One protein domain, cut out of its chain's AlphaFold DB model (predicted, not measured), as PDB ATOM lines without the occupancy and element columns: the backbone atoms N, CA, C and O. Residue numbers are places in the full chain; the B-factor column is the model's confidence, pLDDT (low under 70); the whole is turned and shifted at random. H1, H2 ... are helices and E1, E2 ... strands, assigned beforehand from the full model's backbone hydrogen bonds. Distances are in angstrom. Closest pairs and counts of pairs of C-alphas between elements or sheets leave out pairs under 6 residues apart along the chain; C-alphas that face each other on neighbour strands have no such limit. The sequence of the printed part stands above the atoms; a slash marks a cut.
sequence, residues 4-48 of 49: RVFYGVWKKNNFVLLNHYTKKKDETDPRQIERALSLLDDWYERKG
ATOM      1  N   ARG A   4     309.074 381.048 285.046       91.94
ATOM      2  CA  ARG A   4     307.821 381.336 285.758       91.94
ATOM      3  C   ARG A   4     307.404 380.112 286.556       91.94
ATOM      4  O   ARG A   4     307.518 378.996 286.051       91.94
ATOM      5  N   VAL A   5     306.929 380.335 287.775       95.69
ATOM      6  CA  VAL A   5     306.405 379.302 288.673       95.69
ATOM      7  C   VAL A   5     304.958 379.654 288.986       95.69
ATOM      8  O   VAL A   5     304.674 380.793 289.354       95.69
ATOM      9  N   PHE A   6     304.059 378.690 288.827       96.62
ATOM     10  CA  PHE A   6     302.677 378.800 289.268       96.62
ATOM     11  C   PHE A   6     302.538 378.235 290.671       96.62
ATOM     12  O   PHE A   6     303.132 377.203 291.003       96.62
ATOM     13  N   TYR A   7     301.723 378.905 291.476       96.75
ATOM     14  CA  TYR A   7     301.397 378.468 292.819       96.75
ATOM     15  C   TYR A   7     299.914 378.701 293.115       96.75
ATOM     16  O   TYR A   7     299.301 379.617 292.565       96.75
ATOM     17  N   GLY A   8     299.358 377.869 293.989       94.06
ATOM     18  CA  GLY A   8     298.041 378.061 294.591       94.06
ATOM     19  C   GLY A   8     298.166 378.428 296.067       94.06
ATOM     20  O   GLY A   8     299.124 378.029 296.732       94.06
ATOM     21  N   VAL A   9     297.204 379.191 296.582       92.12
ATOM     22  CA  VAL A   9     297.085 379.464 298.022       92.12
ATOM     23  C   VAL A   9     296.404 378.274 298.683       92.12
ATOM     24  O   VAL A   9     295.355 377.838 298.223       92.12
ATOM     25  N   TRP A  10     296.967 377.771 299.774       91.50
ATOM     26  CA  TRP A  10     296.387 376.677 300.545       91.50
ATOM     27  C   TRP A  10     296.448 377.004 302.036       91.50
ATOM     28  O   TRP A  10     297.462 377.489 302.513       91.50
ATOM     29  N   LYS A  11     295.361 376.756 302.777       86.62
ATOM     30  CA  LYS A  11     295.231 376.885 304.247       86.62
ATOM     31  C   LYS A  11     296.166 377.893 304.935       86.62
ATOM     32  O   LYS A  11     297.330 377.599 305.219       86.62
ATOM     33  N   LYS A  12     295.596 379.018 305.379       85.88
ATOM     34  CA  LYS A  12     296.317 380.123 306.037       85.88
ATOM     35  C   LYS A  12     297.356 380.733 305.084       85.88
ATOM     36  O   LYS A  12     296.968 381.378 304.121       85.88
ATOM     37  N   ASN A  13     298.642 380.492 305.342       88.31
ATOM     38  CA  ASN A  13     299.783 381.057 304.615       88.31
ATOM     39  C   ASN A  13     300.596 379.979 303.883       88.31
ATOM     40  O   ASN A  13     301.774 380.191 303.599       88.31
ATOM     41  N   ASN A  14     300.013 378.804 303.627       91.56
ATOM     42  CA  ASN A  14     300.709 377.794 302.844       91.56
ATOM     43  C   ASN A  14     300.479 378.053 301.355       91.56
ATOM     44  O   ASN A  14     299.443 378.552 300.917       91.56
ATOM     45  N   PHE A  15     301.479 377.703 300.562       94.69
ATOM     46  CA  PHE A  15     301.397 377.775 299.116       94.69
ATOM     47  C   PHE A  15     301.796 376.426 298.551       94.69
ATOM     48  O   PHE A  15     302.704 375.768 299.063       94.69
ATOM     49  N   VAL A  16     301.112 376.023 297.492       94.25
ATOM     50  CA  VAL A  16     301.414 374.789 296.771       94.25
ATOM     51  C   VAL A  16     302.021 375.190 295.444       94.25
ATOM     52  O   VAL A  16     301.396 375.912 294.671       94.25
ATOM     53  N   LEU A  17     303.250 374.748 295.190       96.62
ATOM     54  CA  LEU A  17     303.891 374.926 293.893       96.62
ATOM     55  C   LEU A  17     303.312 373.902 292.916       96.62
ATOM     56  O   LEU A  17     303.307 372.709 293.205       96.62
ATOM     57  N   LEU A  18     302.830 374.375 291.769       96.06
ATOM     58  CA  LEU A  18     302.063 373.558 290.826       96.06
ATOM     59  C   LEU A  18     302.961 373.079 289.685       96.06
ATOM     60  O   LEU A  18     303.284 371.901 289.552       96.06
ATOM     61  N   ASN A  19     303.424 374.020 288.873       95.12
ATOM     62  CA  ASN A  19     304.331 373.769 287.766       95.12
ATOM     63  C   ASN A  19     305.188 375.002 287.503       95.12
ATOM     64  O   ASN A  19     304.887 376.119 287.921       95.12
ATOM     65  N   HIS A  20     306.273 374.795 286.769       94.12
ATOM     66  CA  HIS A  20     307.119 375.872 286.291       94.12
ATOM     67  C   HIS A  20     307.405 375.682 284.808       94.12
ATOM     68  O   HIS A  20     307.366 374.564 284.292       94.12
ATOM     69  N   TYR A  21     307.717 376.778 284.125       92.62
ATOM     70  CA  TYR A  21     308.159 376.721 282.740       92.62
ATOM     71  C   TYR A  21     309.126 377.854 282.414       92.62
ATOM     72  O   TYR A  21     309.176 378.895 283.079       92.62
ATOM     73  N   THR A  22     309.917 377.636 281.369       91.25
ATOM     74  CA  THR A  22     310.785 378.672 280.808       91.25
ATOM     75  C   THR A  22     309.980 379.465 279.791       91.25
ATOM     76  O   THR A  22     309.465 378.888 278.828       91.25
ATOM     77  N   LYS A  23     309.853 380.780 279.997       86.75
ATOM     78  CA  LYS A  23     309.021 381.613 279.125       86.75
ATOM     79  C   LYS A  23     309.648 381.717 277.731       86.75
ATOM     80  O   LYS A  23     310.851 381.943 277.605       86.75
ATOM     81  N   LYS A  24     308.825 381.565 276.693       84.38
ATOM     82  CA  LYS A  24     309.216 381.809 275.290       84.38
ATOM     83  C   LYS A  24     308.843 383.219 274.819       84.38
ATOM     84  O   LYS A  24     309.459 383.728 273.894       84.38
ATOM     85  N   LYS A  25     307.846 383.828 275.464       85.38
ATOM     86  CA  LYS A  25     307.345 385.190 275.242       85.38
ATOM     87  C   LYS A  25     307.138 385.870 276.598       85.38
ATOM     88  O   LYS A  25     307.182 385.201 277.632       85.38
ATOM     89  N   ASP A  26     306.928 387.183 276.600       85.06
ATOM     90  CA  ASP A  26     306.617 387.923 277.829       85.06
ATOM     91  C   ASP A  26     305.202 387.655 278.349       85.06
ATOM     92  O   ASP A  26     304.936 387.798 279.540       85.06
ATOM     93  N   GLU A  27     304.310 387.156 277.509       89.75
ATOM     94  CA  GLU A  27     302.977 386.730 277.915       89.75
ATOM     95  C   GLU A  27     302.997 385.341 278.550       89.75
ATOM     96  O   GLU A  27     303.863 384.507 278.270       89.75
ATOM     97  N   THR A  28     302.054 385.101 279.460       89.38
ATOM     98  CA  THR A  28     301.901 383.778 280.063       89.38
ATOM     99  C   THR A  28     301.168 382.870 279.091       89.38
ATOM    100  O   THR A  28     300.068 383.198 278.669       89.38
ATOM    101  N   ASP A  29     301.773 381.730 278.757       91.31
ATOM    102  CA  ASP A  29     301.150 380.738 277.878       91.31
ATOM    103  C   ASP A  29     299.842 380.215 278.514       91.31
ATOM    104  O   ASP A  29     299.907 379.634 279.606       91.31
ATOM    105  N   PRO A  30     298.673 380.389 277.863       93.94
ATOM    106  CA  PRO A  30     297.384 379.928 278.380       93.94
ATOM    107  C   PRO A  30     297.372 378.441 278.745       93.94
ATOM    108  O   PRO A  30     296.798 378.064 279.764       93.94
ATOM    109  N   ARG A  31     298.111 377.600 278.008       93.81
ATOM    110  CA  ARG A  31     298.212 376.159 278.302       93.81
ATOM    111  C   ARG A  31     298.862 375.890 279.655       93.81
ATOM    112  O   ARG A  31     298.566 374.896 280.312       93.81
ATOM    113  N   GLN A  32     299.788 376.755 280.073       94.88
ATOM    114  CA  GLN A  32     300.427 376.637 281.383       94.88
ATOM    115  C   GLN A  32     299.493 377.086 282.509       94.88
ATOM    116  O   GLN A  32     299.587 376.530 283.600       94.88
ATOM    117  N   ILE A  33     298.593 378.039 282.236       95.00
ATOM    118  CA  ILE A  33     297.540 378.467 283.168       95.00
ATOM    119  C   ILE A  33     296.530 377.333 283.363       95.00
ATOM    120  O   ILE A  33     296.294 376.928 284.496       95.00
ATOM    121  N   GLU A  34     295.997 376.773 282.276       97.50
ATOM    122  CA  GLU A  34     295.055 375.643 282.319       97.50
ATOM    123  C   GLU A  34     295.648 374.444 283.068       97.50
ATOM    124  O   GLU A  34     295.004 373.858 283.937       97.50
ATOM    125  N   ARG A  35     296.922 374.128 282.800       97.19
ATOM    126  CA  ARG A  35     297.642 373.080 283.529       97.19
ATOM    127  C   ARG A  35     297.765 373.385 285.022       97.19
ATOM    128  O   ARG A  35     297.597 372.474 285.826       97.19
ATOM    129  N   ALA A  36     298.081 374.624 285.396       97.25
ATOM    130  CA  ALA A  36     298.186 375.010 286.801       97.25
ATOM    131  C   ALA A  36     296.836 374.863 287.521       97.25
ATOM    132  O   ALA A  36     296.795 374.307 288.614       97.25
ATOM    133  N   LEU A  37     295.736 375.289 286.891       97.06
ATOM    134  CA  LEU A  37     294.385 375.134 287.439       97.06
ATOM    135  C   LEU A  37     294.032 373.658 287.659       97.06
ATOM    136  O   LEU A  37     293.661 373.290 288.768       97.06
ATOM    137  N   SER A  38     294.267 372.800 286.662       97.75
ATOM    138  CA  SER A  38     294.021 371.356 286.794       97.75
ATOM    139  C   SER A  38     294.849 370.706 287.911       97.75
ATOM    140  O   SER A  38     294.338 369.852 288.632       97.75
ATOM    141  N   LEU A  39     296.110 371.117 288.096       97.62
ATOM    142  CA  LEU A  39     296.950 370.626 289.197       97.62
ATOM    143  C   LEU A  39     296.458 371.109 290.565       97.62
ATOM    144  O   LEU A  39     296.594 370.393 291.555       97.62
ATOM    145  N   LEU A  40     295.918 372.325 290.634       96.31
ATOM    146  CA  LEU A  40     295.366 372.869 291.867       96.31
ATOM    147  C   LEU A  40     294.057 372.167 292.249       96.31
ATOM    148  O   LEU A  40     293.858 371.858 293.422       96.31
ATOM    149  N   ASP A  41     293.204 371.872 291.269       96.12
ATOM    150  CA  ASP A  41     291.980 371.101 291.484       96.12
ATOM    151  C   ASP A  41     292.302 369.674 291.959       96.12
ATOM    152  O   ASP A  41     291.800 369.268 293.007       96.12
ATOM    153  N   ASP A  42     293.233 368.967 291.300       96.81
ATOM    154  CA  ASP A  42     293.715 367.641 291.745       96.81
ATOM    155  C   ASP A  42     294.290 367.692 293.173       96.81
ATOM    156  O   ASP A  42     294.038 366.808 293.999       96.81
ATOM    157  N   TRP A  43     295.023 368.758 293.510       95.44
ATOM    158  CA  TRP A  43     295.521 368.954 294.867       95.44
ATOM    159  C   TRP A  43     294.380 369.051 295.886       95.44
ATOM    160  O   TRP A  43     294.418 368.379 296.924       95.44
ATOM    161  N   TYR A  44     293.357 369.858 295.596       93.75
ATOM    162  CA  TYR A  44     292.201 370.016 296.476       93.75
ATOM    163  C   TYR A  44     291.367 368.743 296.593       93.75
ATOM    164  O   TYR A  44     290.909 368.443 297.696       93.75
ATOM    165  N   GLU A  45     291.213 367.968 295.520       95.75
ATOM    166  CA  GLU A  45     290.535 366.667 295.562       95.75
ATOM    167  C   GLU A  45     291.246 365.687 296.506       95.75
ATOM    168  O   GLU A  45     290.600 364.977 297.278       95.75
ATOM    169  N   ARG A  46     292.586 365.683 296.516       94.44
ATOM    170  CA  ARG A  46     293.383 364.750 297.336       94.44
ATOM    171  C   ARG A  46     293.600 365.200 298.776       94.44
ATOM    172  O   ARG A  46     293.824 364.358 299.649       94.44
ATOM    173  N   LYS A  47     293.667 366.510 299.024       92.19
ATOM    174  CA  LYS A  47     294.113 367.083 300.312       92.19
ATOM    175  C   LYS A  47     293.044 367.911 301.023       92.19
ATOM    176  O   LYS A  47     293.238 368.276 302.187       92.19
ATOM    177  N   GLY A  48     291.929 368.184 300.350       81.69
ATOM    178  CA  GLY A  48     290.920 369.139 300.785       81.69
ATOM    179  C   GLY A  48     291.371 370.591 300.605       81.69
ATOM    180  O   GLY A  48     292.566 370.893 300.500       81.69
TER     181      GLY A  48
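This is residues 4 to 48 of the 49 residues of an uncharacterized protein of Lactobacillus reuteri (UniProt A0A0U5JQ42). A two-stranded antiparallel hairpin, E1 and E2, has one long helix, H1, packed along one face, and the other face of the hairpin is bare. Strands and helix run roughly along the longest axis, and the loop of residues 23 to 29 folds the chain back from E2 into H1. The printed part has 45 residues, with two named strands and then one named helix, in the order E1, E2, H1; the class is mixed, helices and strands. It is only just loose, close to compact, with a radius of gyration of the C-alphas of 11.4 A, and its elongated outline spans 34 by 19 by 11 A.

E1, residues 4 to 10, and E2, residues 14 to 22, are antiparallel neighbours in a hairpin, at 162 degrees between their directions. N 6 and O 19 are 2.8 A apart and N 16 and O 8 are 2.9 A apart, both within hydrogen-bond range. E2 bends by 52 degrees at residue 18. The closest C-alphas of E2 and H1, residues 30 to 47, are those of Leu 18 and Ala 36, 5.8 A apart. The closest C-alphas of E1 and H1 are those of Phe 6 and Ala 36, 6.4 A apart. In H1 every O i to N i+4 pair is within hydrogen-bond range.

E1 begins at C-alpha 4 (307.821, 381.336, 285.758) and is 19.3 A long from first to last C-alpha. E2 is 24.2 A long and ends at C-alpha 22 (310.785, 378.672, 280.808). H1 is 25.6 A long and ends at C-alpha 47 (294.113, 367.083, 300.312).

The two C-alphas farthest apart, those of Lys 25 and Gly 48, are 34.3 A apart. The printed part has no cut. The link from E1 to E2 is tight, with 3 residues, and that from E2 to H1 is short, with 7. The mean pLDDT of the printed part is 92.9, and no printed residue is under 70.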